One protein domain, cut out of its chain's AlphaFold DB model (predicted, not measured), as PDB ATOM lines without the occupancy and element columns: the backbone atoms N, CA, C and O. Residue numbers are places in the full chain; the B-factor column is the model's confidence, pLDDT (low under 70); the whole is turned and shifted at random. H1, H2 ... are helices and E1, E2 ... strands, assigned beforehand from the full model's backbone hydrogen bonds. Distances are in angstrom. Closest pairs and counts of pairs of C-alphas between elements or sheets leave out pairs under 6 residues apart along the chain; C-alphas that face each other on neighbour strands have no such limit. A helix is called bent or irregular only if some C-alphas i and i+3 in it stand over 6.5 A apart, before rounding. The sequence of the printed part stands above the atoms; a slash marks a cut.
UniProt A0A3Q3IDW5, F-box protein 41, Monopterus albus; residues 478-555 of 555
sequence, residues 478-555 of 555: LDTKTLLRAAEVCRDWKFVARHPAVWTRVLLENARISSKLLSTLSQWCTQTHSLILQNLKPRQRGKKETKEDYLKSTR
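This is residues 478 to 555 of the 555 residues of the protein "F-box protein 41" of Monopterus albus (UniProt A0A3Q3IDW5). Two parallel strands, E1 and E2, lie side by side as a very small sheet, with helix H3 over one of its faces, running back between them as their crossover. A helical hairpin, H1 and H2, has its first residues beside E1 and extends away from the sheet, while a long arm after E2 leads to the short helix H4 at the far end from that hairpin; residues 543 to 548 stick out. The printed part has 78 residues with four named helices and two named strands, in the order H1 H2 E1 H3 E2 H4, and its class is mixed, helices and strands. It is only just loose, close to compact, with a radius of gyration of the C-alphas of 13.9 A and spans of 38 by 27 by 19 A.

H1, residues 480 to 489, touches H2, residues 491 to 497, as a helical hairpin. Their closest C-alphas, those of Ala 487 and Lys 494, are 3.9 A apart. They run opposite ways at a shallow tilt of 13 degrees. H1 also has 5 pairs of C-alphas within 8 A of E1, residues 505 to 509, the closest being Thr 480 and Val 506 at 5.8 A. H3, residues 515 to 527, comes nearest to E1 with the C-alphas of Val 506 and Cys 525, 8.0 A apart. E1 and E2, residues 530 to 534, are parallel neighbours at 3 degrees; N 506 and O 530, and N 532 and O 506, are each 2.9 A apart, within hydrogen-bond range. E1, H3 and E2 form a strand-helix-strand unit, two parallel neighbour strands joined through a helix, with a right-handed crossover. Beyond the named strands, residues 512 to 513 pair in parallel with residues 537 to 538. H4, residues 547 to 552, touches no helix and is apart from E1. H1 and H3 are also apart. Every O i to N i+4 pair is within hydrogen-bond range in H2 and H4, against 4 of 6 in H1 and 5 of 9 in H3.

H1 begins at C-alpha 480, (-24.834, -27.822, -0.265), and measures 15.2 A from first to last C-alpha; H2 measures 9.9 A. E1 measures 12.9 A and E2 13.1 A. H3 is the longest helix, 20.2 A, from C-alpha 515 at (-10.956, -19.531, -5.481); it is irregular, with C-alphas 524 and 527 7.8 A apart. H4, 8.8 A, ends at C-alpha 552, (-2.999, -16.539, -8.973).

The C-alphas farthest apart, those of His 529 and Lys 544, are 38.9 A from each other. The printed part has no cut and ends at the chain's last residue, 555. The link from E2 to H4 is long, 12 residues. Mean pLDDT of the printed part is 76.3; 11 residues are under 70, among them 551 to 555.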
ATOM      1  N   LEU A 478     -31.636 -28.679   2.687       80.69
ATOM      2  CA  LEU A 478     -31.053 -28.911   1.367       80.69
ATOM      3  C   LEU A 478     -29.541 -29.116   1.470       80.69
ATOM      4  O   LEU A 478     -28.838 -28.324   2.093       80.69
ATOM      5  N   ASP A 479     -29.037 -30.139   0.781       80.19
ATOM      6  CA  ASP A 479     -27.598 -30.346   0.630       80.19
ATOM      7  C   ASP A 479     -26.929 -29.140  -0.033       80.19
ATOM      8  O   ASP A 479     -27.512 -28.467  -0.886       80.19
ATOM      9  N   THR A 480     -25.648 -28.930   0.262       80.62
ATOM     10  CA  THR A 480     -24.834 -27.822  -0.265       80.62
ATOM     11  C   THR A 480     -24.908 -27.688  -1.795       80.62
ATOM     12  O   THR A 480     -24.992 -26.579  -2.321       80.62
ATOM     13  N   LYS A 481     -24.940 -28.812  -2.529       78.50
ATOM     14  CA  LYS A 481     -25.098 -28.830  -3.997       78.50
ATOM     15  C   LYS A 481     -26.490 -28.352  -4.432       78.50
ATOM     16  O   LYS A 481     -26.602 -27.575  -5.377       78.50
ATOM     17  N   THR A 482     -27.535 -28.782  -3.732       82.56
ATOM     18  CA  THR A 482     -28.937 -28.444  -4.019       82.56
ATOM     19  C   THR A 482     -29.248 -26.991  -3.656       82.56
ATOM     20  O   THR A 482     -29.930 -26.305  -4.414       82.56
ATOM     21  N   LEU A 483     -28.681 -26.485  -2.557       83.12
ATOM     22  CA  LEU A 483     -28.805 -25.092  -2.127       83.12
ATOM     23  C   LEU A 483     -28.159 -24.117  -3.128       83.12
ATOM     24  O   LEU A 483     -28.732 -23.070  -3.429       83.12
ATOM     25  N   LEU A 484     -27.019 -24.496  -3.724       82.62
ATOM     26  CA  LEU A 484     -26.408 -23.744  -4.828       82.62
ATOM     27  C   LEU A 484     -27.331 -23.651  -6.049       82.62
ATOM     28  O   LEU A 484     -27.479 -22.564  -6.599       82.62
ATOM     29  N   ARG A 485     -27.998 -24.746  -6.442       81.19
ATOM     30  CA  ARG A 485     -28.961 -24.719  -7.561       81.19
ATOM     31  C   ARG A 485     -30.231 -23.943  -7.219       81.19
ATOM     32  O   ARG A 485     -30.746 -23.213  -8.060       81.19
ATOM     33  N   ALA A 486     -30.711 -24.027  -5.979       84.94
ATOM     34  CA  ALA A 486     -31.841 -23.223  -5.514       84.94
ATOM     35  C   ALA A 486     -31.562 -21.712  -5.647       84.94
ATOM     36  O   ALA A 486     -32.461 -20.950  -6.002       84.94
ATOM     37  N   ALA A 487     -30.310 -21.278  -5.460       83.94
ATOM     38  CA  ALA A 487     -29.902 -19.882  -5.613       83.94
ATOM     39  C   ALA A 487     -29.928 -19.344  -7.064       83.94
ATOM     40  O   ALA A 487     -29.700 -18.148  -7.272       83.94
ATOM     41  N   GLU A 488     -30.196 -20.198  -8.056       81.81
ATOM     42  CA  GLU A 488     -30.255 -19.854  -9.485       81.81
ATOM     43  C   GLU A 488     -31.701 -19.726 -10.003       81.81
ATOM     44  O   GLU A 488     -31.920 -19.092 -11.030       81.81
ATOM     45  N   VAL A 489     -32.693 -20.258  -9.273       85.25
ATOM     46  CA  VAL A 489     -34.091 -20.395  -9.737       85.25
ATOM     47  C   VAL A 489     -34.807 -19.049  -9.904       85.25
ATOM     48  O   VAL A 489     -35.394 -18.781 -10.950       85.25
ATOM     49  N   CYS A 490     -34.803 -18.196  -8.877       81.38
ATOM     50  CA  CYS A 490     -35.427 -16.869  -8.929       81.38
ATOM     51  C   CYS A 490     -34.830 -15.916  -7.878       81.38
ATOM     52  O   CYS A 490     -34.017 -16.322  -7.045       81.38
ATOM     53  N   ARG A 491     -35.235 -14.636  -7.894       80.75
ATOM     54  CA  ARG A 491     -34.704 -13.603  -6.980       80.75
ATOM     55  C   ARG A 491     -34.956 -13.926  -5.500       80.75
ATOM     56  O   ARG A 491     -34.033 -13.796  -4.703       80.75
ATOM     57  N   ASP A 492     -36.151 -14.394  -5.140       81.19
ATOM     58  CA  ASP A 492     -36.493 -14.739  -3.752       81.19
ATOM     59  C   ASP A 492     -35.784 -16.002  -3.259       81.19
ATOM     60  O   ASP A 492     -35.287 -16.037  -2.134       81.19
ATOM     61  N   TRP A 493     -35.662 -17.021  -4.112       87.88
ATOM     62  CA  TRP A 493     -34.904 -18.227  -3.780       87.88
ATOM     63  C   TRP A 493     -33.416 -17.903  -3.621       87.88
ATOM     64  O   TRP A 493     -32.796 -18.330  -2.654       87.88
ATOM     65  N   LYS A 494     -32.857 -17.061  -4.494       84.25
ATOM     66  CA  LYS A 494     -31.488 -16.537  -4.387       84.25
ATOM     67  C   LYS A 494     -31.249 -15.729  -3.113       84.25
ATOM     68  O   LYS A 494     -30.146 -15.782  -2.580       84.25
ATOM     69  N   PHE A 495     -32.249 -14.995  -2.627       83.50
ATOM     70  CA  PHE A 495     -32.176 -14.278  -1.355       83.50
ATOM     71  C   PHE A 495     -32.085 -15.258  -0.175       83.50
ATOM     72  O   PHE A 495     -31.113 -15.224   0.578       83.50
ATOM     73  N   VAL A 496     -33.034 -16.193  -0.071       84.00
ATOM     74  CA  VAL A 496     -33.081 -17.176   1.028       84.00
ATOM     75  C   VAL A 496     -31.880 -18.131   0.986       84.00
ATOM     76  O   VAL A 496     -31.250 -18.371   2.012       84.00
ATOM     77  N   ALA A 497     -31.492 -18.624  -0.194       85.88
ATOM     78  CA  ALA A 497     -30.369 -19.550  -0.369       85.88
ATOM     79  C   ALA A 497     -28.989 -18.930  -0.100       85.88
ATOM     80  O   ALA A 497     -28.016 -19.667   0.026       85.88
ATOM     81  N   ARG A 498     -28.868 -17.600  -0.012       83.12
ATOM     82  CA  ARG A 498     -27.612 -16.902   0.331       83.12
ATOM     83  C   ARG A 498     -27.555 -16.433   1.784       83.12
ATOM     84  O   ARG A 498     -26.550 -15.865   2.200       83.12
ATOM     85  N   HIS A 499     -28.623 -16.641   2.548       79.56
ATOM     86  CA  HIS A 499     -28.709 -16.176   3.923       79.56
ATOM     87  C   HIS A 499     -27.909 -17.095   4.871       79.56
ATOM     88  O   HIS A 499     -28.097 -18.310   4.815       79.56
ATOM     89  N   PRO A 500     -27.075 -16.579   5.796       77.12
ATOM     90  CA  PRO A 500     -26.188 -17.429   6.594       77.12
ATOM     91  C   PRO A 500     -26.859 -18.550   7.391       77.12
ATOM     92  O   PRO A 500     -26.337 -19.660   7.451       77.12
ATOM     93  N   ALA A 501     -28.067 -18.305   7.906       75.25
ATOM     94  CA  ALA A 501     -28.832 -19.290   8.674       75.25
ATOM     95  C   ALA A 501     -29.199 -20.590   7.917       75.25
ATOM     96  O   ALA A 501     -29.588 -21.559   8.567       75.25
ATOM     97  N   VAL A 502     -29.089 -20.650   6.578       80.00
ATOM     98  CA  VAL A 502     -29.266 -21.916   5.827       80.00
ATOM     99  C   VAL A 502     -27.950 -22.673   5.589       80.00
ATOM    100  O   VAL A 502     -27.988 -23.868   5.317       80.00
ATOM    101  N   TRP A 503     -26.786 -22.043   5.782       80.12
ATOM    102  CA  TRP A 503     -25.455 -22.645   5.576       80.12
ATOM    103  C   TRP A 503     -24.866 -23.260   6.859       80.12
ATOM    104  O   TRP A 503     -23.655 -23.242   7.072       80.12
ATOM    105  N   THR A 504     -25.695 -23.827   7.741       75.62
ATOM    106  CA  THR A 504     -25.225 -24.385   9.029       75.62
ATOM    107  C   THR A 504     -24.346 -25.632   8.874       75.62
ATOM    108  O   THR A 504     -23.537 -25.927   9.757       75.62
ATOM    109  N   ARG A 505     -24.475 -26.360   7.757       73.50
ATOM    110  CA  ARG A 505     -23.677 -27.544   7.407       73.50
ATOM    111  C   ARG A 505     -23.265 -27.473   5.942       73.50
ATOM    112  O   ARG A 505     -24.117 -27.331   5.069       73.50
ATOM    113  N   VAL A 506     -21.969 -27.581   5.673       77.38
ATOM    114  CA  VAL A 506     -21.403 -27.408   4.331       77.38
ATOM    115  C   VAL A 506     -20.540 -28.613   3.986       77.38
ATOM    116  O   VAL A 506     -19.484 -28.819   4.579       77.38
ATOM    117  N   LEU A 507     -21.002 -29.401   3.015       77.62
ATOM    118  CA  LEU A 507     -20.350 -30.613   2.535       77.62
ATOM    119  C   LEU A 507     -19.971 -30.436   1.062       77.62
ATOM    120  O   LEU A 507     -20.828 -30.418   0.175       77.62
ATOM    121  N   LEU A 508     -18.674 -30.294   0.794       78.50
ATOM    122  CA  LEU A 508     -18.129 -30.161  -0.555       78.50
ATOM    123  C   LEU A 508     -17.144 -31.298  -0.814       78.50
ATOM    124  O   LEU A 508     -15.965 -31.224  -0.476       78.50
ATOM    125  N   GLU A 509     -17.656 -32.350  -1.448       78.25
ATOM    126  CA  GLU A 509     -16.896 -33.549  -1.796       78.25
ATOM    127  C   GLU A 509     -16.757 -33.708  -3.312       78.25
ATOM    128  O   GLU A 509     -17.734 -33.553  -4.060       78.25
ATOM    129  N   ASN A 510     -15.547 -34.070  -3.751       71.81
ATOM    130  CA  ASN A 510     -15.203 -34.442  -5.130       71.81
ATOM    131  C   ASN A 510     -15.507 -33.355  -6.190       71.81
ATOM    132  O   ASN A 510     -15.644 -33.651  -7.378       71.81
ATOM    133  N   ALA A 511     -15.621 -32.091  -5.778       71.06
ATOM    134  CA  ALA A 511     -16.034 -30.980  -6.633       71.06
ATOM    135  C   ALA A 511     -14.844 -30.231  -7.259       71.06
ATOM    136  O   ALA A 511     -13.798 -30.057  -6.629       71.06
ATOM    137  N   ARG A 512     -15.023 -29.720  -8.487       71.19
ATOM    138  CA  ARG A 512     -14.107 -28.737  -9.090       71.19
ATOM    139  C   ARG A 512     -14.525 -27.329  -8.692       71.19
ATOM    140  O   ARG A 512     -15.603 -26.882  -9.075       71.19
ATOM    141  N   ILE A 513     -13.685 -26.634  -7.931       73.62
ATOM    142  CA  ILE A 513     -14.026 -25.346  -7.317       73.62
ATOM    143  C   ILE A 513     -13.008 -24.268  -7.720       73.62
ATOM    144  O   ILE A 513     -11.831 -24.541  -7.954       73.62
ATOM    145  N   SER A 514     -13.476 -23.022  -7.846       75.94
ATOM    146  CA  SER A 514     -12.624 -21.847  -8.076       75.94
ATOM    147  C   SER A 514     -12.423 -21.054  -6.784       75.94
ATOM    148  O   SER A 514     -13.345 -20.976  -5.973       75.94
ATOM    149  N   SER A 515     -11.261 -20.405  -6.628       74.50
ATOM    150  CA  SER A 515     -10.956 -19.531  -5.481       74.50
ATOM    151  C   SER A 515     -12.071 -18.488  -5.264       74.50
ATOM    152  O   SER A 515     -12.641 -18.401  -4.181       74.50
ATOM    153  N   LYS A 516     -12.551 -17.851  -6.348       75.38
ATOM    154  CA  LYS A 516     -13.698 -16.918  -6.329       75.38
ATOM    155  C   LYS A 516     -14.992 -17.518  -5.761       75.38
ATOM    156  O   LYS A 516     -15.740 -16.800  -5.101       75.38
ATOM    157  N   LEU A 517     -15.279 -18.801  -6.006       78.44
ATOM    158  CA  LEU A 517     -16.461 -19.459  -5.438       78.44
ATOM    159  C   LEU A 517     -16.278 -19.708  -3.937       78.44
ATOM    160  O   LEU A 517     -17.212 -19.456  -3.187       78.44
ATOM    161  N   LEU A 518     -15.085 -20.109  -3.483       78.81
ATOM    162  CA  LEU A 518     -14.789 -20.248  -2.049       78.81
ATOM    163  C   LEU A 518     -14.873 -18.905  -1.315       78.81
ATOM    164  O   LEU A 518     -15.527 -18.832  -0.282       78.81
ATOM    165  N   SER A 519     -14.310 -17.829  -1.880       78.38
ATOM    166  CA  SER A 519     -14.417 -16.468  -1.324       78.38
ATOM    167  C   SER A 519     -15.848 -15.919  -1.315       78.38
ATOM    168  O   SER A 519     -16.145 -15.000  -0.559       78.38
ATOM    169  N   THR A 520     -16.729 -16.440  -2.174       79.38
ATOM    170  CA  THR A 520     -18.155 -16.079  -2.184       79.38
ATOM    171  C   THR A 520     -18.924 -16.912  -1.160       79.38
ATOM    172  O   THR A 520     -19.729 -16.380  -0.404       79.38
ATOM    173  N   LEU A 521     -18.643 -18.216  -1.089       79.00
ATOM    174  CA  LEU A 521     -19.231 -19.123  -0.108       79.00
ATOM    175  C   LEU A 521     -18.879 -18.712   1.323       79.00
ATOM    176  O   LEU A 521     -19.763 -18.727   2.171       79.00
ATOM    177  N   SER A 522     -17.648 -18.272   1.597       79.12
ATOM    178  CA  SER A 522     -17.254 -17.796   2.930       79.12
ATOM    179  C   SER A 522     -18.046 -16.572   3.409       79.12
ATOM    180  O   SER A 522     -18.193 -16.391   4.613       79.12
ATOM    181  N   GLN A 523     -18.623 -15.773   2.501       79.75
ATOM    182  CA  GLN A 523     -19.527 -14.665   2.849       79.75
ATOM    183  C   GLN A 523     -20.928 -15.143   3.262       79.75
ATOM    184  O   GLN A 523     -21.642 -14.414   3.945       79.75
ATOM    185  N   TRP A 524     -21.338 -16.347   2.848       80.88
ATOM    186  CA  TRP A 524     -22.625 -16.953   3.222       80.88
ATOM    187  C   TRP A 524     -22.465 -17.945   4.383       80.88
ATOM    188  O   TRP A 524     -23.373 -18.116   5.182       80.88
ATOM    189  N   CYS A 525     -21.290 -18.551   4.541       76.81
ATOM    190  CA  CYS A 525     -20.981 -19.554   5.565       76.81
ATOM    191  C   CYS A 525     -20.595 -18.946   6.935       76.81
ATOM    192  O   CYS A 525     -19.826 -19.537   7.690       76.81
ATOM    193  N   THR A 526     -21.103 -17.757   7.281       75.50
ATOM    194  CA  THR A 526     -20.745 -17.058   8.536       75.50
ATOM    195  C   THR A 526     -21.398 -17.656   9.788       75.50
ATOM    196  O   THR A 526     -20.985 -17.341  10.899       75.50
ATOM    197  N   GLN A 527     -22.389 -18.541   9.619       71.12
ATOM    198  CA  GLN A 527     -23.075 -19.282  10.692       71.12
ATOM    199  C   GLN A 527     -22.928 -20.810  10.525       71.12
ATOM    200  O   GLN A 527     -23.791 -21.589  10.930       71.12
ATOM    201  N   THR A 528     -21.846 -21.264   9.883       76.50
ATOM    202  CA  THR A 528     -21.585 -22.693   9.658       76.50
ATOM    203  C   THR A 528     -21.050 -23.375  10.917       76.50
ATOM    204  O   THR A 528     -20.014 -22.989  11.450       76.50
ATOM    205  N   HIS A 529     -21.726 -24.436  11.365       73.81
ATOM    206  CA  HIS A 529     -21.316 -25.260  12.509       73.81
ATOM    207  C   HIS A 529     -20.473 -26.480  12.101       73.81
ATOM    208  O   HIS A 529     -19.733 -27.021  12.917       73.81
ATOM    209  N   SER A 530     -20.597 -26.948  10.855       72.88
ATOM    210  CA  SER A 530     -19.821 -28.074  10.325       72.88
ATOM    211  C   SER A 530     -19.450 -27.825   8.866       72.88
ATOM    212  O   SER A 530     -20.323 -27.573   8.033       72.88
ATOM    213  N   LEU A 531     -18.151 -27.882   8.571       81.31
ATOM    214  CA  LEU A 531     -17.568 -27.671   7.251       81.31
ATOM    215  C   LEU A 531     -16.682 -28.872   6.908       81.31
ATOM    216  O   LEU A 531     -15.683 -29.118   7.577       81.31
ATOM    217  N   ILE A 532     -17.045 -29.605   5.858       77.38
ATOM    218  CA  ILE A 532     -16.319 -30.780   5.378       77.38
ATOM    219  C   ILE A 532     -15.963 -30.545   3.909       77.38
ATOM    220  O   ILE A 532     -16.835 -30.469   3.041       77.38
ATOM    221  N   LEU A 533     -14.663 -30.414   3.638       81.06
ATOM    222  CA  LEU A 533     -14.094 -30.208   2.308       81.06
ATOM    223  C   LEU A 533     -13.221 -31.419   1.959       81.06
ATOM    224  O   LEU A 533     -12.170 -31.603   2.569       81.06
ATOM    225  N   GLN A 534     -13.631 -32.247   0.994       77.38
ATOM    226  CA  GLN A 534     -12.891 -33.461   0.617       77.38
ATOM    227  C   GLN A 534     -12.661 -33.561  -0.893       77.38
ATOM    228  O   GLN A 534     -13.563 -33.317  -1.696       77.38
ATOM    229  N   ASN A 535     -11.445 -33.958  -1.283       71.00
ATOM    230  CA  ASN A 535     -11.036 -34.174  -2.679       71.00
ATOM    231  C   ASN A 535     -11.441 -33.025  -3.628       71.00
ATOM    232  O   ASN A 535     -11.922 -33.244  -4.745       71.00
ATOM    233  N   LEU A 536     -11.290 -31.781  -3.159       73.00
ATOM    234  CA  LEU A 536     -11.553 -30.603  -3.974       73.00
ATOM    235  C   LEU A 536     -10.481 -30.474  -5.047       73.00
ATOM    236  O   LEU A 536      -9.288 -30.404  -4.755       73.00
ATOM    237  N   LYS A 537     -10.917 -30.413  -6.301       75.31
ATOM    238  CA  LYS A 537     -10.032 -30.211  -7.447       75.31
ATOM    239  C   LYS A 537     -10.099 -28.740  -7.868       75.31
ATOM    240  O   LYS A 537     -11.177 -28.143  -7.823       75.31
ATOM    241  N   PRO A 538      -8.985 -28.127  -8.290       69.44
ATOM    242  CA  PRO A 538      -9.040 -26.791  -8.866       69.44
ATOM    243  C   PRO A 538      -9.882 -26.789 -10.153       69.44
ATOM    244  O   PRO A 538     -10.037 -27.824 -10.815       69.44
ATOM    245  N   ARG A 539     -10.427 -25.621 -10.524       73.81
ATOM    246  CA  ARG A 539     -11.029 -25.418 -11.856       73.81
ATOM    247  C   ARG A 539     -10.040 -25.819 -12.958       73.81
ATOM    248  O   ARG A 539      -8.837 -25.741 -12.748       73.81
ATOM    249  N   GLN A 540     -10.513 -26.200 -14.144       68.75
ATOM    250  CA  GLN A 540      -9.600 -26.358 -15.281       68.75
ATOM    251  C   GLN A 540      -9.107 -24.990 -15.777       68.75
ATOM    252  O   GLN A 540      -9.790 -23.976 -15.632       68.75
ATOM    253  N   ARG A 541      -7.896 -24.962 -16.345       67.12
ATOM    254  CA  ARG A 541      -7.313 -23.757 -16.947       67.12
ATOM    255  C   ARG A 541      -8.075 -23.399 -18.220       67.12
ATOM    256  O   ARG A 541      -8.180 -24.226 -19.125       67.12
ATOM    257  N   GLY A 542      -8.559 -22.162 -18.313       72.06
ATOM    258  CA  GLY A 542      -9.270 -21.700 -19.504       72.06
ATOM    259  C   GLY A 542      -8.356 -21.648 -20.735       72.06
ATOM    260  O   GLY A 542      -7.204 -21.232 -20.638       72.06
ATOM    261  N   LYS A 543      -8.878 -21.989 -21.923       70.25
ATOM    262  CA  LYS A 543      -8.112 -21.967 -23.195       70.25
ATOM    263  C   LYS A 543      -7.488 -20.593 -23.531       70.25
ATOM    264  O   LYS A 543      -6.505 -20.549 -24.258       70.25
ATOM    265  N   LYS A 544      -8.042 -19.495 -22.992       69.06
ATOM    266  CA  LYS A 544      -7.559 -18.102 -23.140       69.06
ATOM    267  C   LYS A 544      -6.784 -17.573 -21.901       69.06
ATOM    268  O   LYS A 544      -6.454 -16.397 -21.860       69.06
ATOM    269  N   GLU A 545      -6.523 -18.391 -20.873       72.00
ATOM    270  CA  GLU A 545      -5.953 -17.961 -19.575       72.00
ATOM    271  C   GLU A 545      -4.439 -18.242 -19.491       72.00
ATOM    272  O   GLU A 545      -3.989 -19.345 -19.827       72.00
ATOM    273  N   THR A 546      -3.622 -17.287 -19.028       75.88
ATOM    274  CA  THR A 546      -2.174 -17.522 -18.851       75.88
ATOM    275  C   THR A 546      -1.908 -18.510 -17.707       75.88
ATOM    276  O   THR A 546      -2.751 -18.739 -16.837       75.88
ATOM    277  N   LYS A 547      -0.726 -19.143 -17.697       72.69
ATOM    278  CA  LYS A 547      -0.342 -20.081 -16.624       72.69
ATOM    279  C   LYS A 547      -0.262 -19.378 -15.261       72.69
ATOM    280  O   LYS A 547      -0.575 -19.986 -14.241       72.69
ATOM    281  N   GLU A 548       0.133 -18.109 -15.251       68.50
ATOM    282  CA  GLU A 548       0.309 -17.301 -14.044       68.50
ATOM    283  C   GLU A 548      -1.025 -16.804 -13.487       68.50
ATOM    284  O   GLU A 548      -1.251 -16.923 -12.284       68.50
ATOM    285  N   ASP A 549      -1.942 -16.335 -14.338       65.62
ATOM    286  CA  ASP A 549      -3.279 -15.896 -13.907       65.62
ATOM    287  C   ASP A 549      -4.107 -17.065 -13.363       65.62
ATOM    288  O   ASP A 549      -4.763 -16.947 -12.324       65.62
ATOM    289  N   TYR A 550      -3.992 -18.232 -14.005       71.12
ATOM    290  CA  TYR A 550      -4.580 -19.474 -13.516       71.12
ATOM    291  C   TYR A 550      -4.072 -19.834 -12.111       71.12
ATOM    292  O   TYR A 550      -4.876 -20.160 -11.236       71.12
ATOM    293  N   LEU A 551      -2.761 -19.734 -11.859       67.50
ATOM    294  CA  LEU A 551      -2.175 -20.001 -10.539       67.50
ATOM    295  C   LEU A 551      -2.595 -18.955  -9.495       67.50
ATOM    296  O   LEU A 551      -3.015 -19.339  -8.403       67.50
ATOM    297  N   LYS A 552      -2.558 -17.657  -9.836       66.81
ATOM    298  CA  LYS A 552      -2.999 -16.539  -8.973       66.81
ATOM    299  C   LYS A 552      -4.479 -16.605  -8.589       66.81
ATOM    300  O   LYS A 552      -4.872 -16.000  -7.603       66.81
ATOM    301  N   SER A 553      -5.301 -17.284  -9.386       59.88
ATOM    302  CA  SER A 553      -6.751 -17.381  -9.183       59.88
ATOM    303  C   SER A 553      -7.215 -18.779  -8.735       59.88
ATOM    304  O   SER A 553      -8.422 -19.048  -8.674       59.88
ATOM    305  N   THR A 554      -6.266 -19.668  -8.450       62.16
ATOM    306  CA  THR A 554      -6.490 -21.027  -7.931       62.16
ATOM    307  C   THR A 554      -5.859 -21.220  -6.552       62.16
ATOM    308  O   THR A 554      -6.367 -22.020  -5.769       62.16
ATOM    309  N   ARG A 555      -4.786 -20.476  -6.261       57.03
ATOM    310  CA  ARG A 555      -4.395 -20.122  -4.893       57.03
ATOM    311  C   ARG A 555      -5.352 -19.072  -4.303       57.03
ATOM    312  O   ARG A 555      -5.232 -18.862  -3.084       57.03
TER     313      ARG A 555